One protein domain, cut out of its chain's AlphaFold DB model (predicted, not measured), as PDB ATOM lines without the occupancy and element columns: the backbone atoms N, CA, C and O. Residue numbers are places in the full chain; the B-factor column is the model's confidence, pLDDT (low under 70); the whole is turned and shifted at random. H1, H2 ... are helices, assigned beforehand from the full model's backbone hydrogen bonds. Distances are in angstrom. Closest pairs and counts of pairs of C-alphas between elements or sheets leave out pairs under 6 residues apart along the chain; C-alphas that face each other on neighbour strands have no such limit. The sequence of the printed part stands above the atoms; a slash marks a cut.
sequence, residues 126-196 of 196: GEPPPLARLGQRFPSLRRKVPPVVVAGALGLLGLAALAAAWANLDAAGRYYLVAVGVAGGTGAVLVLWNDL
ATOM      1  N   GLY A 126     108.550 172.630 133.168       76.00
ATOM      2  CA  GLY A 126     109.705 173.363 132.633       76.00
ATOM      3  C   GLY A 126     111.067 172.883 133.148       76.00
ATOM      4  O   GLY A 126     112.096 173.253 132.585       76.00
ATOM      5  N   GLU A 127     111.106 172.025 134.169       76.44
ATOM      6  CA  GLU A 127     112.359 171.519 134.716       76.44
ATOM      7  C   GLU A 127     112.844 170.281 133.936       76.44
ATOM      8  O   GLU A 127     112.129 169.274 133.842       76.44
ATOM      9  N   PRO A 128     114.064 170.299 133.366       74.19
ATOM     10  CA  PRO A 128     114.593 169.145 132.660       74.19
ATOM     11  C   PRO A 128     114.746 167.961 133.627       74.19
ATOM     12  O   PRO A 128     115.288 168.123 134.733       74.19
ATOM     13  N   PRO A 129     114.317 166.746 133.221       73.75
ATOM     14  CA  PRO A 129     114.387 165.581 134.085       73.75
ATOM     15  C   PRO A 129     115.837 165.343 134.536       73.75
ATOM     16  O   PRO A 129     116.770 165.571 133.761       73.75
ATOM     17  N   PRO A 130     116.067 164.854 135.765       75.31
ATOM     18  CA  PRO A 130     117.417 164.684 136.307       75.31
ATOM     19  C   PRO A 130     118.310 163.792 135.426       75.31
ATOM     20  O   PRO A 130     119.507 164.034 135.307       75.31
ATOM     21  N   LEU A 131     117.726 162.821 134.714       73.69
ATOM     22  CA  LEU A 131     118.445 162.005 133.727       73.69
ATOM     23  C   LEU A 131     118.864 162.786 132.472       73.69
ATOM     24  O   LEU A 131     119.900 162.473 131.891       73.69
ATOM     25  N   ALA A 132     118.114 163.812 132.058       76.50
ATOM     26  CA  ALA A 132     118.540 164.694 130.972       76.50
ATOM     27  C   ALA A 132     119.747 165.544 131.392       76.50
ATOM     28  O   ALA A 132     120.680 165.682 130.603       76.50
ATOM     29  N   ARG A 133     119.786 166.015 132.650       81.88
ATOM     30  CA  ARG A 133     120.973 166.676 133.228       81.88
ATOM     31  C   ARG A 133     122.176 165.729 133.273       81.88
ATOM     32  O   ARG A 133     123.283 166.115 132.908       81.88
ATOM     33  N   LEU A 134     121.960 164.468 133.656       82.19
ATOM     34  CA  LEU A 134     123.020 163.458 133.667       82.19
ATOM     35  C   LEU A 134     123.542 163.157 132.250       82.19
ATOM     36  O   LEU A 134     124.750 163.085 132.045       82.19
ATOM     37  N   GLY A 135     122.646 163.045 131.265       81.12
ATOM     38  CA  GLY A 135     123.006 162.841 129.860       81.12
ATOM     39  C   GLY A 135     123.714 164.039 129.220       81.12
ATOM     40  O   GLY A 135     124.485 163.848 128.283       81.12
ATOM     41  N   GLN A 136     123.492 165.257 129.726       86.38
ATOM     42  CA  GLN A 136     124.292 166.432 129.360       86.38
ATOM     43  C   GLN A 136     125.708 166.357 129.942       86.38
ATOM     44  O   GLN A 136     126.661 166.722 129.262       86.38
ATOM     45  N   ARG A 137     125.860 165.854 131.176       89.50
ATOM     46  CA  ARG A 137     127.168 165.732 131.841       89.50
ATOM     47  C   ARG A 137     128.016 164.576 131.299       89.50
ATOM     48  O   ARG A 137     129.236 164.688 131.273       89.50
ATOM     49  N   PHE A 138     127.385 163.490 130.851       87.88
ATOM     50  CA  PHE A 138     128.061 162.304 130.321       87.88
ATOM     51  C   PHE A 138     127.498 161.912 128.941       87.88
ATOM     52  O   PHE A 138     126.586 161.085 128.854       87.88
ATOM     53  N   PRO A 139     128.037 162.462 127.838       84.44
ATOM     54  CA  PRO A 139     127.512 162.208 126.492       84.44
ATOM     55  C   PRO A 139     127.653 160.742 126.049       84.44
ATOM     56  O   PRO A 139     126.862 160.266 125.235       84.44
ATOM     57  N   SER A 140     128.596 159.988 126.621       84.38
ATOM     58  CA  SER A 140     128.774 158.553 126.360       84.38
ATOM     59  C   SER A 140     127.584 157.701 126.826       84.38
ATOM     60  O   SER A 140     127.202 156.764 126.129       84.38
ATOM     61  N   LEU A 141     126.932 158.068 127.937       77.38
ATOM     62  CA  LEU A 141     125.725 157.405 128.459       77.38
ATOM     63  C   LEU A 141     124.494 157.606 127.561       77.38
ATOM     64  O   LEU A 141     123.496 156.904 127.699       77.38
ATOM     65  N   ARG A 142     124.558 158.554 126.618       76.88
ATOM     66  CA  ARG A 142     123.497 158.810 125.637       76.88
ATOM     67  C   ARG A 142     123.517 157.829 124.465       76.88
ATOM     68  O   ARG A 142     122.557 157.793 123.693       76.88
ATOM     69  N   ARG A 143     124.595 157.051 124.307       84.25
ATOM     70  CA  ARG A 143     124.712 156.061 123.238       84.25
ATOM     71  C   ARG A 143     123.694 154.954 123.510       84.25
ATOM     72  O   ARG A 143     123.839 154.181 124.452       84.25
ATOM     73  N   LYS A 144     122.627 154.918 122.709       81.88
ATOM     74  CA  LYS A 144     121.596 153.882 122.804       81.88
ATOM     75  C   LYS A 144     122.254 152.536 122.513       81.88
ATOM     76  O   LYS A 144     122.606 152.263 121.369       81.88
ATOM     77  N   VAL A 145     122.450 151.718 123.544       83.75
ATOM     78  CA  VAL A 145     122.862 150.328 123.348       83.75
ATOM     79  C   VAL A 145     121.681 149.611 122.691       83.75
ATOM     80  O   VAL A 145     120.563 149.721 123.206       83.75
ATOM     81  N   PRO A 146     121.872 148.925 121.550       85.25
ATOM     82  CA  PRO A 146     120.784 148.196 120.921       85.25
ATOM     83  C   PRO A 146     120.236 147.169 121.921       85.25
ATOM     84  O   PRO A 146     121.034 146.454 122.534       85.25
ATOM     85  N   PRO A 147     118.907 147.042 122.085       78.00
ATOM     86  CA  PRO A 147     118.330 146.078 123.022       78.00
ATOM     87  C   PRO A 147     118.780 144.642 122.714       78.00
ATOM     88  O   PRO A 147     118.973 143.853 123.632       78.00
ATOM     89  N   VAL A 148     119.050 144.341 121.439       79.50
ATOM     90  CA  VAL A 148     119.603 143.060 120.975       79.50
ATOM     91  C   VAL A 148     120.984 142.774 121.575       79.50
ATOM     92  O   VAL A 148     121.255 141.641 121.951       79.50
ATOM     93  N   VAL A 149     121.845 143.787 121.728       82.75
ATOM     94  CA  VAL A 149     123.186 143.613 122.314       82.75
ATOM     95  C   VAL A 149     123.085 143.321 123.808       82.75
ATOM     96  O   VAL A 149     123.771 142.434 124.304       82.75
ATOM     97  N   VAL A 150     122.199 144.023 124.523       79.19
ATOM     98  CA  VAL A 150     121.962 143.773 125.955       79.19
ATOM     99  C   VAL A 150     121.378 142.379 126.165       79.19
ATOM    100  O   VAL A 150     121.874 141.629 127.003       79.19
ATOM    101  N   ALA A 151     120.364 142.010 125.380       78.19
ATOM    102  CA  ALA A 151     119.758 140.685 125.434       78.19
ATOM    103  C   ALA A 151     120.775 139.582 125.098       78.19
ATOM    104  O   ALA A 151     120.852 138.589 125.814       78.19
ATOM    105  N   GLY A 152     121.602 139.783 124.068       83.00
ATOM    106  CA  GLY A 152     122.666 138.853 123.688       83.00
ATOM    107  C   GLY A 152     123.730 138.690 124.774       83.00
ATOM    108  O   GLY A 152     124.100 137.566 125.097       83.00
ATOM    109  N   ALA A 153     124.177 139.787 125.393       80.88
ATOM    110  CA  ALA A 153     125.152 139.749 126.483       80.88
ATOM    111  C   ALA A 153     124.602 139.042 127.731       80.88
ATOM    112  O   ALA A 153     125.286 138.202 128.313       80.88
ATOM    113  N   LEU A 154     123.357 139.341 128.120       79.38
ATOM    114  CA  LEU A 154     122.681 138.658 129.227       79.38
ATOM    115  C   LEU A 154     122.456 137.173 128.923       79.38
ATOM    116  O   LEU A 154     122.660 136.337 129.799       79.38
ATOM    117  N   GLY A 155     122.089 136.839 127.683       80.81
ATOM    118  CA  GLY A 155     121.942 135.460 127.223       80.81
ATOM    119  C   GLY A 155     123.255 134.683 127.302       80.81
ATOM    120  O   GLY A 155     123.282 133.597 127.873       80.81
ATOM    121  N   LEU A 156     124.357 135.261 126.813       84.56
ATOM    122  CA  LEU A 156     125.698 134.670 126.904       84.56
ATOM    123  C   LEU A 156     126.146 134.463 128.353       84.56
ATOM    124  O   LEU A 156     126.647 133.392 128.684       84.56
ATOM    125  N   LEU A 157     125.934 135.453 129.224       78.56
ATOM    126  CA  LEU A 157     126.224 135.341 130.658       78.56
ATOM    127  C   LEU A 157     125.413 134.223 131.319       78.56
ATOM    128  O   LEU A 157     125.970 133.418 132.064       78.56
ATOM    129  N   GLY A 158     124.113 134.147 131.021       77.94
ATOM    130  CA  GLY A 158     123.244 133.084 131.518       77.94
ATOM    131  C   GLY A 158     123.699 131.702 131.050       77.94
ATOM    132  O   GLY A 158     123.773 130.775 131.851       77.94
ATOM    133  N   LEU A 159     124.073 131.572 129.775       81.00
ATOM    134  CA  LEU A 159     124.526 130.314 129.181       81.00
ATOM    135  C   LEU A 159     125.884 129.875 129.749       81.00
ATOM    136  O   LEU A 159     126.065 128.700 130.059       81.00
ATOM    137  N   ALA A 160     126.807 130.814 129.970       80.88
ATOM    138  CA  ALA A 160     128.086 130.548 130.625       80.88
ATOM    139  C   ALA A 160     127.903 130.086 132.079       80.88
ATOM    140  O   ALA A 160     128.506 129.095 132.490       80.88
ATOM    141  N   ALA A 161     127.032 130.752 132.846       75.50
ATOM    142  CA  ALA A 161     126.700 130.339 134.209       75.50
ATOM    143  C   ALA A 161     126.044 128.948 134.239       75.50
ATOM    144  O   ALA A 161     126.377 128.123 135.088       75.50
ATOM    145  N   LEU A 162     125.159 128.664 133.280       79.12
ATOM    146  CA  LEU A 162     124.491 127.373 133.145       79.12
ATOM    147  C   LEU A 162     125.473 126.249 132.791       79.12
ATOM    148  O   LEU A 162     125.420 125.179 133.392       79.12
ATOM    149  N   ALA A 163     126.407 126.499 131.871       82.25
ATOM    150  CA  ALA A 163     127.465 125.554 131.517       82.25
ATOM    151  C   ALA A 163     128.406 125.280 132.702       82.25
ATOM    152  O   ALA A 163     128.741 124.126 132.974       82.25
ATOM    153  N   ALA A 164     128.786 126.325 133.445       76.44
ATOM    154  CA  ALA A 164     129.593 126.188 134.653       76.44
ATOM    155  C   ALA A 164     128.861 125.379 135.736       76.44
ATOM    156  O   ALA A 164     129.456 124.488 136.340       76.44
ATOM    157  N   ALA A 165     127.568 125.633 135.952       76.12
ATOM    158  CA  ALA A 165     126.753 124.849 136.876       76.12
ATOM    159  C   ALA A 165     126.673 123.380 136.434       76.12
ATOM    160  O   ALA A 165     126.944 122.484 137.225       76.12
ATOM    161  N   TRP A 166     126.391 123.121 135.154       87.69
ATOM    162  CA  TRP A 166     126.308 121.768 134.600       87.69
ATOM    163  C   TRP A 166     127.581 120.943 134.823       87.69
ATOM    164  O   TRP A 166     127.505 119.774 135.209       87.69
ATOM    165  N   ALA A 167     128.750 121.553 134.605       88.44
ATOM    166  CA  ALA A 167     130.042 120.890 134.759       88.44
ATOM    167  C   ALA A 167     130.330 120.454 136.207       88.44
ATOM    168  O   ALA A 167     131.018 119.457 136.412       88.44
ATOM    169  N   ASN A 168     129.788 121.171 137.196       85.38
ATOM    170  CA  ASN A 168     130.049 120.935 138.618       85.38
ATOM    171  C   ASN A 168     128.956 120.117 139.327       85.38
ATOM    172  O   ASN A 168     129.124 119.764 140.491       85.38
ATOM    173  N   LEU A 169     127.841 119.815 138.653       87.50
ATOM    174  CA  LEU A 169     126.729 119.059 139.229       87.50
ATOM    175  C   LEU A 169     126.848 117.556 138.941       87.50
ATOM    176  O   LEU A 169     127.259 117.132 137.853       87.50
ATOM    177  N   ASP A 170     126.422 116.759 139.918       89.88
ATOM    178  CA  ASP A 170     126.218 115.319 139.803       89.88
ATOM    179  C   ASP A 170     124.970 114.988 138.953       89.88
ATOM    180  O   ASP A 170     124.263 115.873 138.461       89.88
ATOM    181  N   ALA A 171     124.694 113.699 138.732       87.31
ATOM    182  CA  ALA A 171     123.572 113.274 137.887       87.31
ATOM    183  C   ALA A 171     122.216 113.800 138.398       87.31
ATOM    184  O   ALA A 171     121.382 114.232 137.599       87.31
ATOM    185  N   ALA A 172     122.024 113.820 139.722       79.88
ATOM    186  CA  ALA A 172     120.828 114.372 140.346       79.88
ATOM    187  C   ALA A 172     120.736 115.891 140.132       79.88
ATOM    188  O   ALA A 172     119.714 116.387 139.655       79.88
ATOM    189  N   GLY A 173     121.810 116.638 140.393       76.44
ATOM    190  CA  GLY A 173     121.865 118.085 140.192       76.44
ATOM    191  C   GLY A 173     121.604 118.508 138.744       76.44
ATOM    192  O   GLY A 173     120.877 119.474 138.502       76.44
ATOM    193  N   ARG A 174     122.118 117.753 137.767       86.38
ATOM    194  CA  ARG A 174     121.843 117.984 136.338       86.38
ATOM    195  C   ARG A 174     120.364 117.811 136.001       86.38
ATOM    196  O   ARG A 174     119.816 118.646 135.284       86.38
ATOM    197  N   TYR A 175     119.706 116.783 136.541       82.31
ATOM    198  CA  TYR A 175     118.266 116.580 136.356       82.31
ATOM    199  C   TYR A 175     117.453 117.773 136.879       82.31
ATOM    200  O   TYR A 175     116.593 118.297 136.169       82.31
ATOM    201  N   TYR A 176     117.772 118.267 138.081       76.50
ATOM    202  CA  TYR A 176     117.121 119.455 138.642       76.50
ATOM    203  C   TYR A 176     117.345 120.703 137.795       76.50
ATOM    204  O   TYR A 176     116.408 121.470 137.577       76.50
ATOM    205  N   LEU A 177     118.562 120.897 137.287       79.75
ATOM    206  CA  LEU A 177     118.880 122.041 136.443       79.75
ATOM    207  C   LEU A 177     118.045 122.033 135.153       79.75
ATOM    208  O   LEU A 177     117.517 123.077 134.769       79.75
ATOM    209  N   VAL A 178     117.852 120.865 134.526       81.00
ATOM    210  CA  VAL A 178     116.953 120.722 133.367       81.00
ATOM    211  C   VAL A 178     115.507 121.019 133.757       81.00
ATOM    212  O   VAL A 178     114.852 121.803 133.076       81.00
ATOM    213  N   ALA A 179     115.010 120.448 134.856       76.50
ATOM    214  CA  ALA A 179     113.629 120.652 135.295       76.50
ATOM    215  C   ALA A 179     113.321 122.135 135.577       76.50
ATOM    216  O   ALA A 179     112.301 122.658 135.122       76.50
ATOM    217  N   VAL A 180     114.228 122.834 136.268       76.00
ATOM    218  CA  VAL A 180     114.123 124.278 136.531       76.00
ATOM    219  C   VAL A 180     114.231 125.078 135.234       76.00
ATOM    220  O   VAL A 180     113.453 126.009 135.032       76.00
ATOM    221  N   GLY A 181     115.150 124.708 134.338       78.00
ATOM    222  CA  GLY A 181     115.309 125.353 133.034       78.00
ATOM    223  C   GLY A 181     114.054 125.248 132.169       78.00
ATOM    224  O   GLY A 181     113.624 126.249 131.598       78.00
ATOM    225  N   VAL A 182     113.421 124.072 132.131       78.69
ATOM    226  CA  VAL A 182     112.152 123.857 131.425       78.69
ATOM    227  C   VAL A 182     111.053 124.701 132.061       78.69
ATOM    228  O   VAL A 182     110.456 125.513 131.365       78.69
ATOM    229  N   ALA A 183     110.825 124.592 133.374       74.81
ATOM    230  CA  ALA A 183     109.769 125.344 134.056       74.81
ATOM    231  C   ALA A 183     109.933 126.870 133.911       74.81
ATOM    232  O   ALA A 183     108.971 127.583 133.616       74.81
ATOM    233  N   GLY A 184     111.164 127.370 134.067       76.19
ATOM    234  CA  GLY A 184     111.501 128.778 133.874       76.19
ATOM    235  C   GLY A 184     111.326 129.233 132.425       76.19
ATOM    236  O   GLY A 184     110.769 130.306 132.185       76.19
ATOM    237  N   GLY A 185     111.733 128.403 131.460       76.06
ATOM    238  CA  GLY A 185     111.540 128.646 130.031       76.06
ATOM    239  C   GLY A 185     110.062 128.773 129.663       76.06
ATOM    240  O   GLY A 185     109.673 129.745 129.017       76.06
ATOM    241  N   THR A 186     109.216 127.864 130.152       74.00
ATOM    242  CA  THR A 186     107.764 127.925 129.931       74.00
ATOM    243  C   THR A 186     107.162 129.196 130.532       74.00
ATOM    244  O   THR A 186     106.361 129.867 129.884       74.00
ATOM    245  N   GLY A 187     107.585 129.580 131.742       70.81
ATOM    246  CA  GLY A 187     107.150 130.824 132.381       70.81
ATOM    247  C   GLY A 187     107.526 132.072 131.579       70.81
ATOM    248  O   GLY A 187     106.688 132.951 131.376       70.81
ATOM    249  N   ALA A 188     108.758 132.138 131.066       73.81
ATOM    250  CA  ALA A 188     109.210 133.246 130.226       73.81
ATOM    251  C   ALA A 188     108.412 133.340 128.916       73.81
ATOM    252  O   ALA A 188     108.009 134.436 128.527       73.81
ATOM    253  N   VAL A 189     108.132 132.199 128.273       75.56
ATOM    254  CA  VAL A 189     107.303 132.132 127.060       75.56
ATOM    255  C   VAL A 189     105.889 132.641 127.332       75.56
ATOM    256  O   VAL A 189     105.394 133.460 126.566       75.56
ATOM    257  N   LEU A 190     105.258 132.237 128.438       71.38
ATOM    258  CA  LEU A 190     103.912 132.702 128.798       71.38
ATOM    259  C   LEU A 190     103.862 134.213 129.060       71.38
ATOM    260  O   LEU A 190     102.902 134.877 128.673       71.38
ATOM    261  N   VAL A 191     104.896 134.772 129.694       69.25
ATOM    262  CA  VAL A 191     104.988 136.221 129.938       69.25
ATOM    263  C   VAL A 191     105.181 136.990 128.632       69.25
ATOM    264  O   VAL A 191     104.516 138.002 128.431       69.25
ATOM    265  N   LEU A 192     106.056 136.507 127.745       72.88
ATOM    266  CA  LEU A 192     106.269 137.101 126.422       72.88
ATOM    267  C   LEU A 192     105.013 137.019 125.552       72.88
ATOM    268  O   LEU A 192     104.683 137.991 124.882       72.88
ATOM    269  N   TRP A 193     104.296 135.894 125.598       74.81
ATOM    270  CA  TRP A 193     103.054 135.695 124.856       74.81
ATOM    271  C   TRP A 193     101.952 136.649 125.313       74.81
ATOM    272  O   TRP A 193     101.218 137.173 124.491       74.81
ATOM    273  N   ASN A 194     101.829 136.901 126.616       66.62
ATOM    274  CA  ASN A 194     100.785 137.776 127.152       66.62
ATOM    275  C   ASN A 194     101.016 139.273 126.854       66.62
ATOM    276  O   ASN A 194     100.113 140.082 127.061       66.62
ATOM    277  N   ASP A 195     102.228 139.651 126.444       60.34
ATOM    278  CA  ASP A 195     102.567 141.019 126.036       60.34
ATOM    279  C   ASP A 195     102.434 141.228 124.501       60.34
ATOM    280  O   ASP A 195     102.595 142.367 124.050       60.34
ATOM    281  N   LEU A 196     102.142 140.167 123.725       57.09
ATOM    282  CA  LEU A 196     101.781 140.201 122.293       57.09
ATOM    283  C   LEU A 196     100.263 140.330 122.110       57.09
ATOM    284  O   LEU A 196      99.870 141.076 121.185       57.09
TER     285      LEU A 196
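What this domain is: This is residues 126 to 196 of the 196 residues of an uncharacterized protein of bacterium HR12 (UniProt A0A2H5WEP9). What does the model look like, going along it from residue 126? A small head of two short helices, H1 and H2, comes first, and then two long helices, H3 and H4, form a narrow V, nearest each other where H3 ends and H4 begins. What is it made of? The printed part has 71 residues with four named helices, H1 H2 H3 H4 along the chain, no named strand, and its class is all helix. How large is it? It is extended, with a radius of gyration of the C-alphas of 19.3 A, and spans 60 by 30 by 18 A.

How they stand to each other: How do the first two helices stand? H1, residues 130 to 137, and H2, residues 139 to 142, are close but not clearly touching; their closest C-alphas, of Gly 135 and Arg 142, are 5.9 A apart. And the long ones? H3, residues 147 to 168, and H4, residues 171 to 194, are close but not clearly touching; their closest C-alphas, of Trp 166 and Arg 174, are 6.1 A apart. They run opposite ways at a shallow tilt of 20 degrees. Which stay apart? H2 and H3 are apart, and H1 is apart from H3 and H4. How are the backbones formed? In H1, H3 and H4 every O i to N i+4 pair is within hydrogen-bond range; H2 is too short for such a pair.

Where its parts are: Where does H1 begin, and how long are the short helices? C-alpha 130 is at (117.417, 164.684, 136.307); H1 is 10.8 A long and H2 5.3 A. Where are the long ones? H3, 31.8 A, begins at C-alpha 147, (118.330, 146.078, 123.022); H4, 35.1 A, ends at C-alpha 194, (100.785, 137.776, 127.152).

The domain as a whole: Which C-alphas are farthest apart? Those of Gly 126 and Ala 171, 61.9 A. Is it cut, or are links long? The printed part has no cut, and its three links are tight. Where is confidence low? The pLDDT is under 70 at residue 191 and residues 194 to 196.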